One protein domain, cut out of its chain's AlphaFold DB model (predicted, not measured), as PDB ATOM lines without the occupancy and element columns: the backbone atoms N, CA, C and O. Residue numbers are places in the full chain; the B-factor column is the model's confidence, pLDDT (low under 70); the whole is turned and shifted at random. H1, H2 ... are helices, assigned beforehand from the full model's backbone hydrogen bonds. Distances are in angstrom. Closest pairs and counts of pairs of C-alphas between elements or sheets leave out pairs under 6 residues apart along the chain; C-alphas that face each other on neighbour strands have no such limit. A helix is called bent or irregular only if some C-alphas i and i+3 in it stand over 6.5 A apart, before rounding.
ATOM      1  N   ASP A  29     -30.361  24.262 -39.914       91.31
ATOM      2  CA  ASP A  29     -30.813  25.490 -40.576       91.31
ATOM      3  C   ASP A  29     -30.301  26.761 -39.879       91.31
ATOM      4  O   ASP A  29     -30.054  27.776 -40.538       91.31
ATOM      5  N   GLN A  30     -30.082  26.699 -38.564       92.94
ATOM      6  CA  GLN A  30     -29.477  27.782 -37.793       92.94
ATOM      7  C   GLN A  30     -27.999  27.946 -38.148       92.94
ATOM      8  O   GLN A  30     -27.575  29.073 -38.388       92.94
ATOM      9  N   HIS A  31     -27.247  26.848 -38.282       91.25
ATOM     10  CA  HIS A  31     -25.857  26.890 -38.754       91.25
ATOM     11  C   HIS A  31     -25.730  27.475 -40.164       91.25
ATOM     12  O   HIS A  31     -24.781  28.203 -40.450       91.25
ATOM     13  N   TYR A  32     -26.697  27.207 -41.047       88.94
ATOM     14  CA  TYR A  32     -26.720  27.815 -42.379       88.94
ATOM     15  C   TYR A  32     -26.912  29.339 -42.322       88.94
ATOM     16  O   TYR A  32     -26.329  30.083 -43.111       88.94
ATOM     17  N   ALA A  33     -27.750  29.819 -41.404       87.44
ATOM     18  CA  ALA A  33     -28.043  31.240 -41.259       87.44
ATOM     19  C   ALA A  33     -26.977  32.004 -40.448       87.44
ATOM     20  O   ALA A  33     -26.754  33.188 -40.714       87.44
ATOM     21  N   ILE A  34     -26.332  31.342 -39.486       88.31
ATOM     22  CA  ILE A  34     -25.269  31.871 -38.625       88.31
ATOM     23  C   ILE A  34     -24.155  30.812 -38.550       88.31
ATOM     24  O   ILE A  34     -24.213  29.921 -37.699       88.31
ATOM     25  N   PRO A  35     -23.148  30.868 -39.442       89.31
ATOM     26  CA  PRO A  35     -22.025  29.937 -39.404       89.31
ATOM     27  C   PRO A  35     -21.329  29.949 -38.041       89.31
ATOM     28  O   PRO A  35     -21.098  31.008 -37.467       89.31
ATOM     29  N   GLY A  36     -21.016  28.761 -37.520       90.25
ATOM     30  CA  GLY A  36     -20.315  28.615 -36.244       90.25
ATOM     31  C   GLY A  36     -21.156  28.871 -34.992       90.25
ATOM     32  O   GLY A  36     -20.565  28.906 -33.920       90.25
ATOM     33  N   ILE A  37     -22.484  29.033 -35.097       93.38
ATOM     34  CA  ILE A  37     -23.360  29.132 -33.920       93.38
ATOM     35  C   ILE A  37     -23.298  27.868 -33.059       93.38
ATOM     36  O   ILE A  37     -23.497  26.770 -33.568       93.38
ATOM     37  N   ASP A  38     -23.036  28.013 -31.764       93.50
ATOM     38  CA  ASP A  38     -22.932  26.894 -30.814       93.50
ATOM     39  C   ASP A  38     -24.140  26.791 -29.865       93.50
ATOM     40  O   ASP A  38     -24.428  25.716 -29.341       93.50
ATOM     41  N   ASN A  39     -24.902  27.877 -29.705       93.06
ATOM     42  CA  ASN A  39     -26.131  27.910 -28.923       93.06
ATOM     43  C   ASN A  39     -27.346  28.285 -29.786       93.06
ATOM     44  O   ASN A  39     -27.577  29.449 -30.122       93.06
ATOM     45  N   GLY A  40     -28.198  27.301 -30.067       90.88
ATOM     46  CA  GLY A  40     -29.425  27.461 -30.845       90.88
ATOM     47  C   GLY A  40     -30.432  28.463 -30.266       90.88
ATOM     48  O   GLY A  40     -31.241  29.013 -31.020       90.88
ATOM     49  N   ARG A  41     -30.375  28.777 -28.963       87.75
ATOM     50  CA  ARG A  41     -31.216  29.822 -28.347       87.75
ATOM     51  C   ARG A  41     -30.795  31.230 -28.763       87.75
ATOM     52  O   ARG A  41     -31.651  32.106 -28.898       87.75
ATOM     53  N   LEU A  42     -29.511  31.436 -29.064       87.94
ATOM     54  CA  LEU A  42     -29.007  32.718 -29.562       87.94
ATOM     55  C   LEU A  42     -29.484  33.017 -30.980       87.94
ATOM     56  O   LEU A  42     -29.472  34.177 -31.384       87.94
ATOM     57  N   PHE A  43     -29.980  32.017 -31.716       88.31
ATOM     58  CA  PHE A  43     -30.472  32.216 -33.074       88.31
ATOM     59  C   PHE A  43     -31.541  33.309 -33.148       88.31
ATOM     60  O   PHE A  43     -31.499  34.153 -34.041       88.31
ATOM     61  N   ARG A  44     -32.485  33.348 -32.194       83.19
ATOM     62  CA  ARG A  44     -33.531  34.382 -32.205       83.19
ATOM     63  C   ARG A  44     -32.940  35.779 -32.062       83.19
ATOM     64  O   ARG A  44     -33.304  36.660 -32.836       83.19
ATOM     65  N   ALA A  45     -32.029  35.966 -31.114       84.12
ATOM     66  CA  ALA A  45     -31.385  37.250 -30.889       84.12
ATOM     67  C   ALA A  45     -30.486  37.630 -32.080       84.12
ATOM     68  O   ALA A  45     -30.713  38.664 -32.705       84.12
ATOM     69  N   GLY A  46     -29.573  36.745 -32.484       83.69
ATOM     70  CA  GLY A  46     -28.608  36.988 -33.561       83.69
ATOM     71  C   GLY A  46     -29.226  37.143 -34.952       83.69
ATOM     72  O   GLY A  46     -28.670  37.841 -35.797       83.69
ATOM     73  N   TYR A  47     -30.390  36.537 -35.210       84.62
ATOM     74  CA  TYR A  47     -31.059  36.618 -36.511       84.62
ATOM     75  C   TYR A  47     -32.204  37.637 -36.551       84.62
ATOM     76  O   TYR A  47     -32.322  38.383 -37.527       84.62
ATOM     77  N   HIS A  48     -33.085  37.677 -35.544       84.44
ATOM     78  CA  HIS A  48     -34.274  38.531 -35.606       84.44
ATOM     79  C   HIS A  48     -33.999  39.967 -35.180       84.44
ATOM     80  O   HIS A  48     -34.515  40.868 -35.839       84.44
ATOM     81  N   VAL A  49     -33.186  40.208 -34.146       85.50
ATOM     82  CA  VAL A  49     -32.942  41.576 -33.656       85.50
ATOM     83  C   VAL A  49     -32.314  42.455 -34.743       85.50
ATOM     84  O   VAL A  49     -32.910  43.492 -35.054       85.50
ATOM     85  N   PRO A  50     -31.225  42.041 -35.430       82.44
ATOM     86  CA  PRO A  50     -30.658  42.848 -36.507       82.44
ATOM     87  C   PRO A  50     -31.652  43.103 -37.640       82.44
ATOM     88  O   PRO A  50     -31.774  44.225 -38.115       82.44
ATOM     89  N   ARG A  51     -32.443  42.096 -38.038       83.38
ATOM     90  CA  ARG A  51     -33.435  42.256 -39.117       83.38
ATOM     91  C   ARG A  51     -34.566  43.204 -38.738       83.38
ATOM     92  O   ARG A  51     -35.038  43.951 -39.595       83.38
ATOM     93  N   THR A  52     -35.013  43.168 -37.486       85.62
ATOM     94  CA  THR A  52     -36.022  44.098 -36.977       85.62
ATOM     95  C   THR A  52     -35.474  45.522 -37.001       85.62
ATOM     96  O   THR A  52     -36.135  46.411 -37.542       85.62
ATOM     97  N   LEU A  53     -34.242  45.731 -36.527       84.94
ATOM     98  CA  LEU A  53     -33.567  47.031 -36.584       84.94
ATOM     99  C   LEU A  53     -33.371  47.515 -38.024       84.94
ATOM    100  O   LEU A  53     -33.750  48.638 -38.334       84.94
ATOM    101  N   ASP A  54     -32.904  46.658 -38.930       84.19
ATOM    102  CA  ASP A  54     -32.728  46.973 -40.353       84.19
ATOM    103  C   ASP A  54     -34.043  47.318 -41.060       84.19
ATOM    104  O   ASP A  54     -34.046  47.991 -42.099       84.19
ATOM    105  N   SER A  55     -35.164  46.786 -40.568       85.12
ATOM    106  CA  SER A  55     -36.492  47.082 -41.107       85.12
ATOM    107  C   SER A  55     -37.031  48.410 -40.583       85.12
ATOM    108  O   SER A  55     -37.596  49.176 -41.359       85.12
ATOM    109  N   ARG A  56     -36.806  48.703 -39.296       87.94
ATOM    110  CA  ARG A  56     -37.277  49.918 -38.627       87.94
ATOM    111  C   ARG A  56     -36.391  51.132 -38.913       87.94
ATOM    112  O   ARG A  56     -36.896  52.246 -38.977       87.94
ATOM    113  N   TYR A  57     -35.097  50.913 -39.142       86.25
ATOM    114  CA  TYR A  57     -34.092  51.954 -39.344       86.25
ATOM    115  C   TYR A  57     -33.170  51.631 -40.537       86.25
ATOM    116  O   TYR A  57     -32.003  51.282 -40.358       86.25
ATOM    117  N   PRO A  58     -33.640  51.779 -41.791       83.62
ATOM    118  CA  PRO A  58     -32.862  51.417 -42.981       83.62
ATOM    119  C   PRO A  58     -31.518  52.144 -43.113       83.62
ATOM    120  O   PRO A  58     -30.585  51.600 -43.704       83.62
ATOM    121  N   VAL A  59     -31.402  53.353 -42.550       79.88
ATOM    122  CA  VAL A  59     -30.156  54.141 -42.523       79.88
ATOM    123  C   VAL A  59     -29.032  53.430 -41.765       79.88
ATOM    124  O   VAL A  59     -27.863  53.585 -42.113       79.88
ATOM    125  N   LEU A  60     -29.386  52.586 -40.790       75.25
ATOM    126  CA  LEU A  60     -28.447  51.811 -39.985       75.25
ATOM    127  C   LEU A  60     -27.939  50.555 -40.706       75.25
ATOM    128  O   LEU A  60     -26.938  49.984 -40.296       75.25
ATOM    129  N   ARG A  61     -28.517  50.160 -41.850       69.88
ATOM    130  CA  ARG A  61     -28.056  48.972 -42.602       69.88
ATOM    131  C   ARG A  61     -26.596  49.045 -43.044       69.88
ATOM    132  O   ARG A  61     -25.993  48.018 -43.338       69.88
ATOM    133  N   ARG A  62     -26.044  50.258 -43.162       69.88
ATOM    134  CA  ARG A  62     -24.644  50.478 -43.558       69.88
ATOM    135  C   ARG A  62     -23.660  50.320 -42.396       69.88
ATOM    136  O   ARG A  62     -22.472  50.176 -42.662       69.88
ATOM    137  N   LYS A  63     -24.128  50.368 -41.144       71.88
ATOM    138  CA  LYS A  63     -23.306  50.253 -39.932       71.88
ATOM    139  C   LYS A  63     -24.094  49.490 -38.859       71.88
ATOM    140  O   LYS A  63     -25.014  50.077 -38.288       71.88
ATOM    141  N   PRO A  64     -23.779  48.210 -38.590       68.38
ATOM    142  CA  PRO A  64     -24.527  47.435 -37.608       68.38
ATOM    143  C   PRO A  64     -24.455  48.126 -36.243       68.38
ATOM    144  O   PRO A  64     -23.374  48.343 -35.709       68.38
ATOM    145  N   VAL A  65     -25.617  48.490 -35.699       78.69
ATOM    146  CA  VAL A  65     -25.719  49.113 -34.366       78.69
ATOM    147  C   VAL A  65     -25.566  48.080 -33.255       78.69
ATOM    148  O   VAL A  65     -25.110  48.407 -32.168       78.69
ATOM    149  N   ILE A  66     -25.925  46.828 -33.539       84.06
ATOM    150  CA  ILE A  66     -25.759  45.701 -32.627       84.06
ATOM    151  C   ILE A  66     -24.983  44.614 -33.361       84.06
ATOM    152  O   ILE A  66     -25.384  44.184 -34.446       84.06
ATOM    153  N   ALA A  67     -23.889  44.173 -32.748       84.38
ATOM    154  CA  ALA A  67     -23.147  42.986 -33.134       84.38
ATOM    155  C   ALA A  67     -23.314  41.921 -32.043       84.38
ATOM    156  O   ALA A  67     -23.424  42.244 -30.862       84.38
ATOM    157  N   MET A  68     -23.358  40.654 -32.444       88.50
ATOM    158  CA  MET A  68     -23.464  39.511 -31.540       88.50
ATOM    159  C   MET A  68     -22.468  38.447 -31.977       88.50
ATOM    160  O   MET A  68     -22.372  38.170 -33.171       88.50
ATOM    161  N   SER A  69     -21.751  37.852 -31.029       90.06
ATOM    162  CA  SER A  69     -20.828  36.758 -31.316       90.06
ATOM    163  C   SER A  69     -21.598  35.521 -31.777       90.06
ATOM    164  O   SER A  69     -22.659  35.203 -31.237       90.06
ATOM    165  N   ALA A  70     -21.060  34.798 -32.761       88.75
ATOM    166  CA  ALA A  70     -21.669  33.551 -33.218       88.75
ATOM    167  C   ALA A  70     -21.566  32.434 -32.162       88.75
ATOM    168  O   ALA A  70     -22.509  31.667 -32.007       88.75
ATOM    169  N   ASN A  71     -20.455  32.370 -31.422       92.44
ATOM    170  CA  ASN A  71     -20.170  31.340 -30.417       92.44
ATOM    171  C   ASN A  71     -19.418  31.885 -29.201       92.44
ATOM    172  O   ASN A  71     -18.970  33.036 -29.199       92.44
ATOM    173  N   ALA A  72     -19.259  31.035 -28.185       93.19
ATOM    174  CA  ALA A  72     -18.552  31.349 -26.949       93.19
ATOM    175  C   ALA A  72     -17.084  31.744 -27.184       93.19
ATOM    176  O   ALA A  72     -16.615  32.713 -26.594       93.19
ATOM    177  N   THR A  73     -16.365  31.063 -28.085       93.38
ATOM    178  CA  THR A  73     -14.962  31.395 -28.400       93.38
ATOM    179  C   THR A  73     -14.828  32.818 -28.934       93.38
ATOM    180  O   THR A  73     -13.965  33.572 -28.492       93.38
ATOM    181  N   ARG A  74     -15.701  33.219 -29.868       91.12
ATOM    182  CA  ARG A  74     -15.743  34.596 -30.375       91.12
ATOM    183  C   ARG A  74     -16.145  35.586 -29.288       91.12
ATOM    184  O   ARG A  74     -15.565  36.662 -29.239       91.12
ATOM    185  N   ALA A  75     -17.099  35.233 -28.428       93.00
ATOM    186  CA  ALA A  75     -17.509  36.099 -27.325       93.00
ATOM    187  C   ALA A  75     -16.318  36.453 -26.419       93.00
ATOM    188  O   ALA A  75     -16.108  37.626 -26.127       93.00
ATOM    189  N   TRP A  76     -15.499  35.462 -26.052       94.50
ATOM    190  CA  TRP A  76     -14.306  35.687 -25.233       94.50
ATOM    191  C   TRP A  76     -13.250  36.538 -25.930       94.50
ATOM    192  O   TRP A  76     -12.739  37.462 -25.317       94.50
ATOM    193  N   GLN A  77     -13.026  36.351 -27.235       92.06
ATOM    194  CA  GLN A  77     -12.140  37.244 -27.994       92.06
ATOM    195  C   GLN A  77     -12.586  38.716 -27.929       92.06
ATOM    196  O   GLN A  77     -11.752  39.615 -27.975       92.06
ATOM    197  N   TRP A  78     -13.896  38.978 -27.846       90.94
ATOM    198  CA  TRP A  78     -14.419  40.344 -27.733       90.94
ATOM    199  C   TRP A  78     -14.233  40.896 -26.323       90.94
ATOM    200  O   TRP A  78     -13.911  42.072 -26.171       90.94
ATOM    201  N   VAL A  79     -14.424  40.052 -25.306       93.50
ATOM    202  CA  VAL A  79     -14.143  40.388 -23.905       93.50
ATOM    203  C   VAL A  79     -12.661  40.724 -23.740       93.50
ATOM    204  O   VAL A  79     -12.353  41.802 -23.244       93.50
ATOM    205  N   ASP A  80     -11.760  39.884 -24.247       93.00
ATOM    206  CA  ASP A  80     -10.311  40.099 -24.171       93.00
ATOM    207  C   ASP A  80      -9.873  41.377 -24.895       93.00
ATOM    208  O   ASP A  80      -8.935  42.041 -24.470       93.00
ATOM    209  N   LEU A  81     -10.547  41.752 -25.985       90.62
ATOM    210  CA  LEU A  81     -10.208  42.962 -26.730       90.62
ATOM    211  C   LEU A  81     -10.697  44.248 -26.043       90.62
ATOM    212  O   LEU A  81     -10.027  45.274 -26.127       90.62
ATOM    213  N   VAL A  82     -11.885  44.219 -25.434       91.12
ATOM    214  CA  VAL A  82     -12.593  45.432 -24.978       91.12
ATOM    215  C   VAL A  82     -12.510  45.634 -23.465       91.12
ATOM    216  O   VAL A  82     -12.610  46.765 -23.002       91.12
ATOM    217  N   MET A  83     -12.369  44.557 -22.693       92.31
ATOM    218  CA  MET A  83     -12.427  44.556 -21.225       92.31
ATOM    219  C   MET A  83     -11.500  43.489 -20.621       92.31
ATOM    220  O   MET A  83     -11.896  42.737 -19.727       92.31
ATOM    221  N   SER A  84     -10.268  43.406 -21.132       93.75
ATOM    222  CA  SER A  84      -9.257  42.412 -20.732       93.75
ATOM    223  C   SER A  84      -9.043  42.319 -19.218       93.75
ATOM    224  O   SER A  84      -8.904  41.229 -18.668       93.75
ATOM    225  N   GLU A  85      -9.083  43.457 -18.526       96.81
ATOM    226  CA  GLU A  85      -8.899  43.588 -17.084       96.81
ATOM    227  C   GLU A  85     -10.025  42.939 -16.267       96.81
ATOM    228  O   GLU A  85      -9.815  42.590 -15.109       96.81
ATOM    229  N   HIS A  86     -11.200  42.735 -16.870       95.94
ATOM    230  CA  HIS A  86     -12.367  42.111 -16.242       95.94
ATOM    231  C   HIS A  86     -12.615  40.675 -16.718       95.94
ATOM    232  O   HIS A  86     -13.542  40.023 -16.233       95.94
ATOM    233  N   ALA A  87     -11.815  40.160 -17.659       95.44
ATOM    234  CA  ALA A  87     -12.040  38.851 -18.268       95.44
ATOM    235  C   ALA A  87     -12.006  37.714 -17.229       95.44
ATOM    236  O   ALA A  87     -12.906  36.871 -17.207       95.44
ATOM    237  N   ALA A  88     -11.022  37.737 -16.322       96.62
ATOM    238  CA  ALA A  88     -10.876  36.734 -15.266       96.62
ATOM    239  C   ALA A  88     -12.047  36.761 -14.265       96.62
ATOM    240  O   ALA A  88     -12.617  35.715 -13.954       96.62
ATOM    241  N   ASP A  89     -12.457  37.952 -13.816       96.94
ATOM    242  CA  ASP A  89     -13.590  38.121 -12.898       96.94
ATOM    243  C   ASP A  89     -14.903  37.655 -13.538       96.94
ATOM    244  O   ASP A  89     -15.720  36.978 -12.908       96.94
ATOM    245  N   LEU A  90     -15.102  37.983 -14.819       96.31
ATOM    246  CA  LEU A  90     -16.264  37.549 -15.580       96.31
ATOM    247  C   LEU A  90     -16.291  36.024 -15.727       96.31
ATOM    248  O   LEU A  90     -17.349  35.416 -15.561       96.31
ATOM    249  N   GLN A  91     -15.144  35.399 -16.006       96.19
ATOM    250  CA  GLN A  91     -15.038  33.945 -16.104       96.19
ATOM    251  C   GLN A  91     -15.380  33.278 -14.768       96.19
ATOM    252  O   GLN A  91     -16.250  32.406 -14.734       96.19
ATOM    253  N   ALA A  92     -14.786  33.745 -13.668       96.62
ATOM    254  CA  ALA A  92     -15.072  33.235 -12.330       96.62
ATOM    255  C   ALA A  92     -16.561  33.383 -11.964       96.62
ATOM    256  O   ALA A  92     -17.176  32.457 -11.428       96.62
ATOM    257  N   LEU A  93     -17.185  34.515 -12.310       95.62
ATOM    258  CA  LEU A  93     -18.616  34.736 -12.103       95.62
ATOM    259  C   LEU A  93     -19.482  33.755 -12.910       95.62
ATOM    260  O   LEU A  93     -20.495  33.260 -12.408       95.62
ATOM    261  N   ILE A  94     -19.116  33.488 -14.165       94.62
ATOM    262  CA  ILE A  94     -19.833  32.548 -15.036       94.62
ATOM    263  C   ILE A  94     -19.723  31.128 -14.491       94.62
ATOM    264  O   ILE A  94     -20.741  30.444 -14.382       94.62
ATOM    265  N   GLU A  95     -18.521  30.709 -14.108       95.06
ATOM    266  CA  GLU A  95     -18.259  29.395 -13.520       95.06
ATOM    267  C   GLU A  95     -19.032  29.209 -12.213       95.06
ATOM    268  O   GLU A  95     -19.728  28.205 -12.051       95.06
ATOM    269  N   ALA A  96     -19.020  30.208 -11.324       94.88
ATOM    270  CA  ALA A  96     -19.790  30.180 -10.084       94.88
ATOM    271  C   ALA A  96     -21.301  30.045 -10.341       94.88
ATOM    272  O   ALA A  96     -21.984  29.244  -9.697       94.88
ATOM    273  N   ARG A  97     -21.844  30.781 -11.322       94.38
ATOM    274  CA  ARG A  97     -23.266  30.686 -11.698       94.38
ATOM    275  C   ARG A  97     -23.617  29.345 -12.343       94.38
ATOM    276  O   ARG A  97     -24.693  28.813 -12.073       94.38
ATOM    277  N   ALA A  98     -22.732  28.795 -13.170       93.38
ATOM    278  CA  ALA A  98     -22.914  27.482 -13.779       93.38
ATOM    279  C   ALA A  98     -22.877  26.368 -12.721       93.38
ATOM    280  O   ALA A  98     -23.738  25.485 -12.722       93.38
ATOM    281  N   ALA A  99     -21.945  26.448 -11.769       94.44
ATOM    282  CA  ALA A  99     -21.873  25.542 -10.631       94.44
ATOM    283  C   ALA A  99     -23.147  25.612  -9.774       94.44
ATOM    284  O   ALA A  99     -23.740  24.579  -9.471       94.44
ATOM    285  N   ALA A 100     -23.637  26.818  -9.468       94.38
ATOM    286  CA  ALA A 100     -24.884  27.005  -8.724       94.38
ATOM    287  C   ALA A 100     -26.112  26.426  -9.453       94.38
ATOM    288  O   ALA A 100     -27.025  25.910  -8.813       94.38
ATOM    289  N   PHE A 101     -26.138  26.462 -10.790       95.31
ATOM    290  CA  PHE A 101     -27.218  25.891 -11.603       95.31
ATOM    291  C   PHE A 101     -27.042  24.389 -11.902       95.31
ATOM    292  O   PHE A 101     -27.872  23.781 -12.585       95.31
ATOM    293  N   THR A 102     -25.970  23.761 -11.419       94.81
ATOM    294  CA  THR A 102     -25.715  22.332 -11.626       94.81
ATOM    295  C   THR A 102     -26.545  21.497 -10.652       94.81
ATOM    296  O   THR A 102     -26.673  21.816  -9.472       94.81
TER     297      THR A 102
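AT A GLANCE: This is residues 29 to 102 of the 364 residues of the protein "Protein kinase family protein" of Gemmatimonadetes bacterium (UniProt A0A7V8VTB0). Two loose helical lobes are joined by a drawn-out stretch, residues 63 to 71. In the first lobe the long H2 has the short H1 near its beginning and the short H3 at its far end; in the second H5 folds back from H4, and residues 92 to 102, of which 92 to 100 belong to H5, stick out. The printed part has 74 residues with five named helices, H1 to H5 in chain order, and no named strand; the class is all helix. It is loose, with a radius of gyration of the C-alphas of 15.0 A and spans of 41 by 29 by 19 A.

IN THESE COORDINATES: H1, residues 29 to 33, begins at C-alpha 29 (-30.813, 25.490, -40.576) and is 6.4 A long. H2, residues 42 to 56, is 21.1 A long; it is neither bent nor irregular, but only just: C-alphas 46 and 49 are 6.3 A apart. H3, residues 58 to 62, 8.3 A, is only just irregular, with C-alphas 59 and 62 6.7 A apart. H4, residues 72 to 82, is 15.4 A long. H5, residues 84 to 100, is 25.0 A long and ends at C-alpha 100 (-24.884, 27.005, -8.724); it is irregular, with C-alphas 85 and 88 7.4 A apart.

HOW THE PARTS SIT: H1 and H2 are close but not clearly touching; their closest C-alphas, of Gln 30 and Phe 43, are 6.6 A apart. H2, with residues 53 to 54 alone, and H3 only just touch, only at the corner, with 3 pairs of C-alphas within 8 A, the closest those of Asp 54 and Arg 61 at 5.6 A. H3 and H4 are apart, as are H2 and H4. H4 and H5 form a helical hairpin and only just touch, with 3 pairs within 8 A, H5 with residue 87 alone; the closest C-alphas are those of Val 79 and Ala 87, 6.2 A. They run opposite ways at a steep tilt of 37 degrees, only just past shallow. Every O i to N i+4 pair is within hydrogen-bond range in H1 and H4, against 9 of 11 in H2, 11 of 13 in H5 and 0 of 1 in H3, where 1 of 2 O i to N i+3 pairs is.

THE WHOLE: The C-alphas farthest apart, of Val 59 and Thr 102, are 44.6 A apart. The printed part has no cut and no long link. Mean pLDDT of the printed part is 89.0; residues 61, 62 and 64 are under 70.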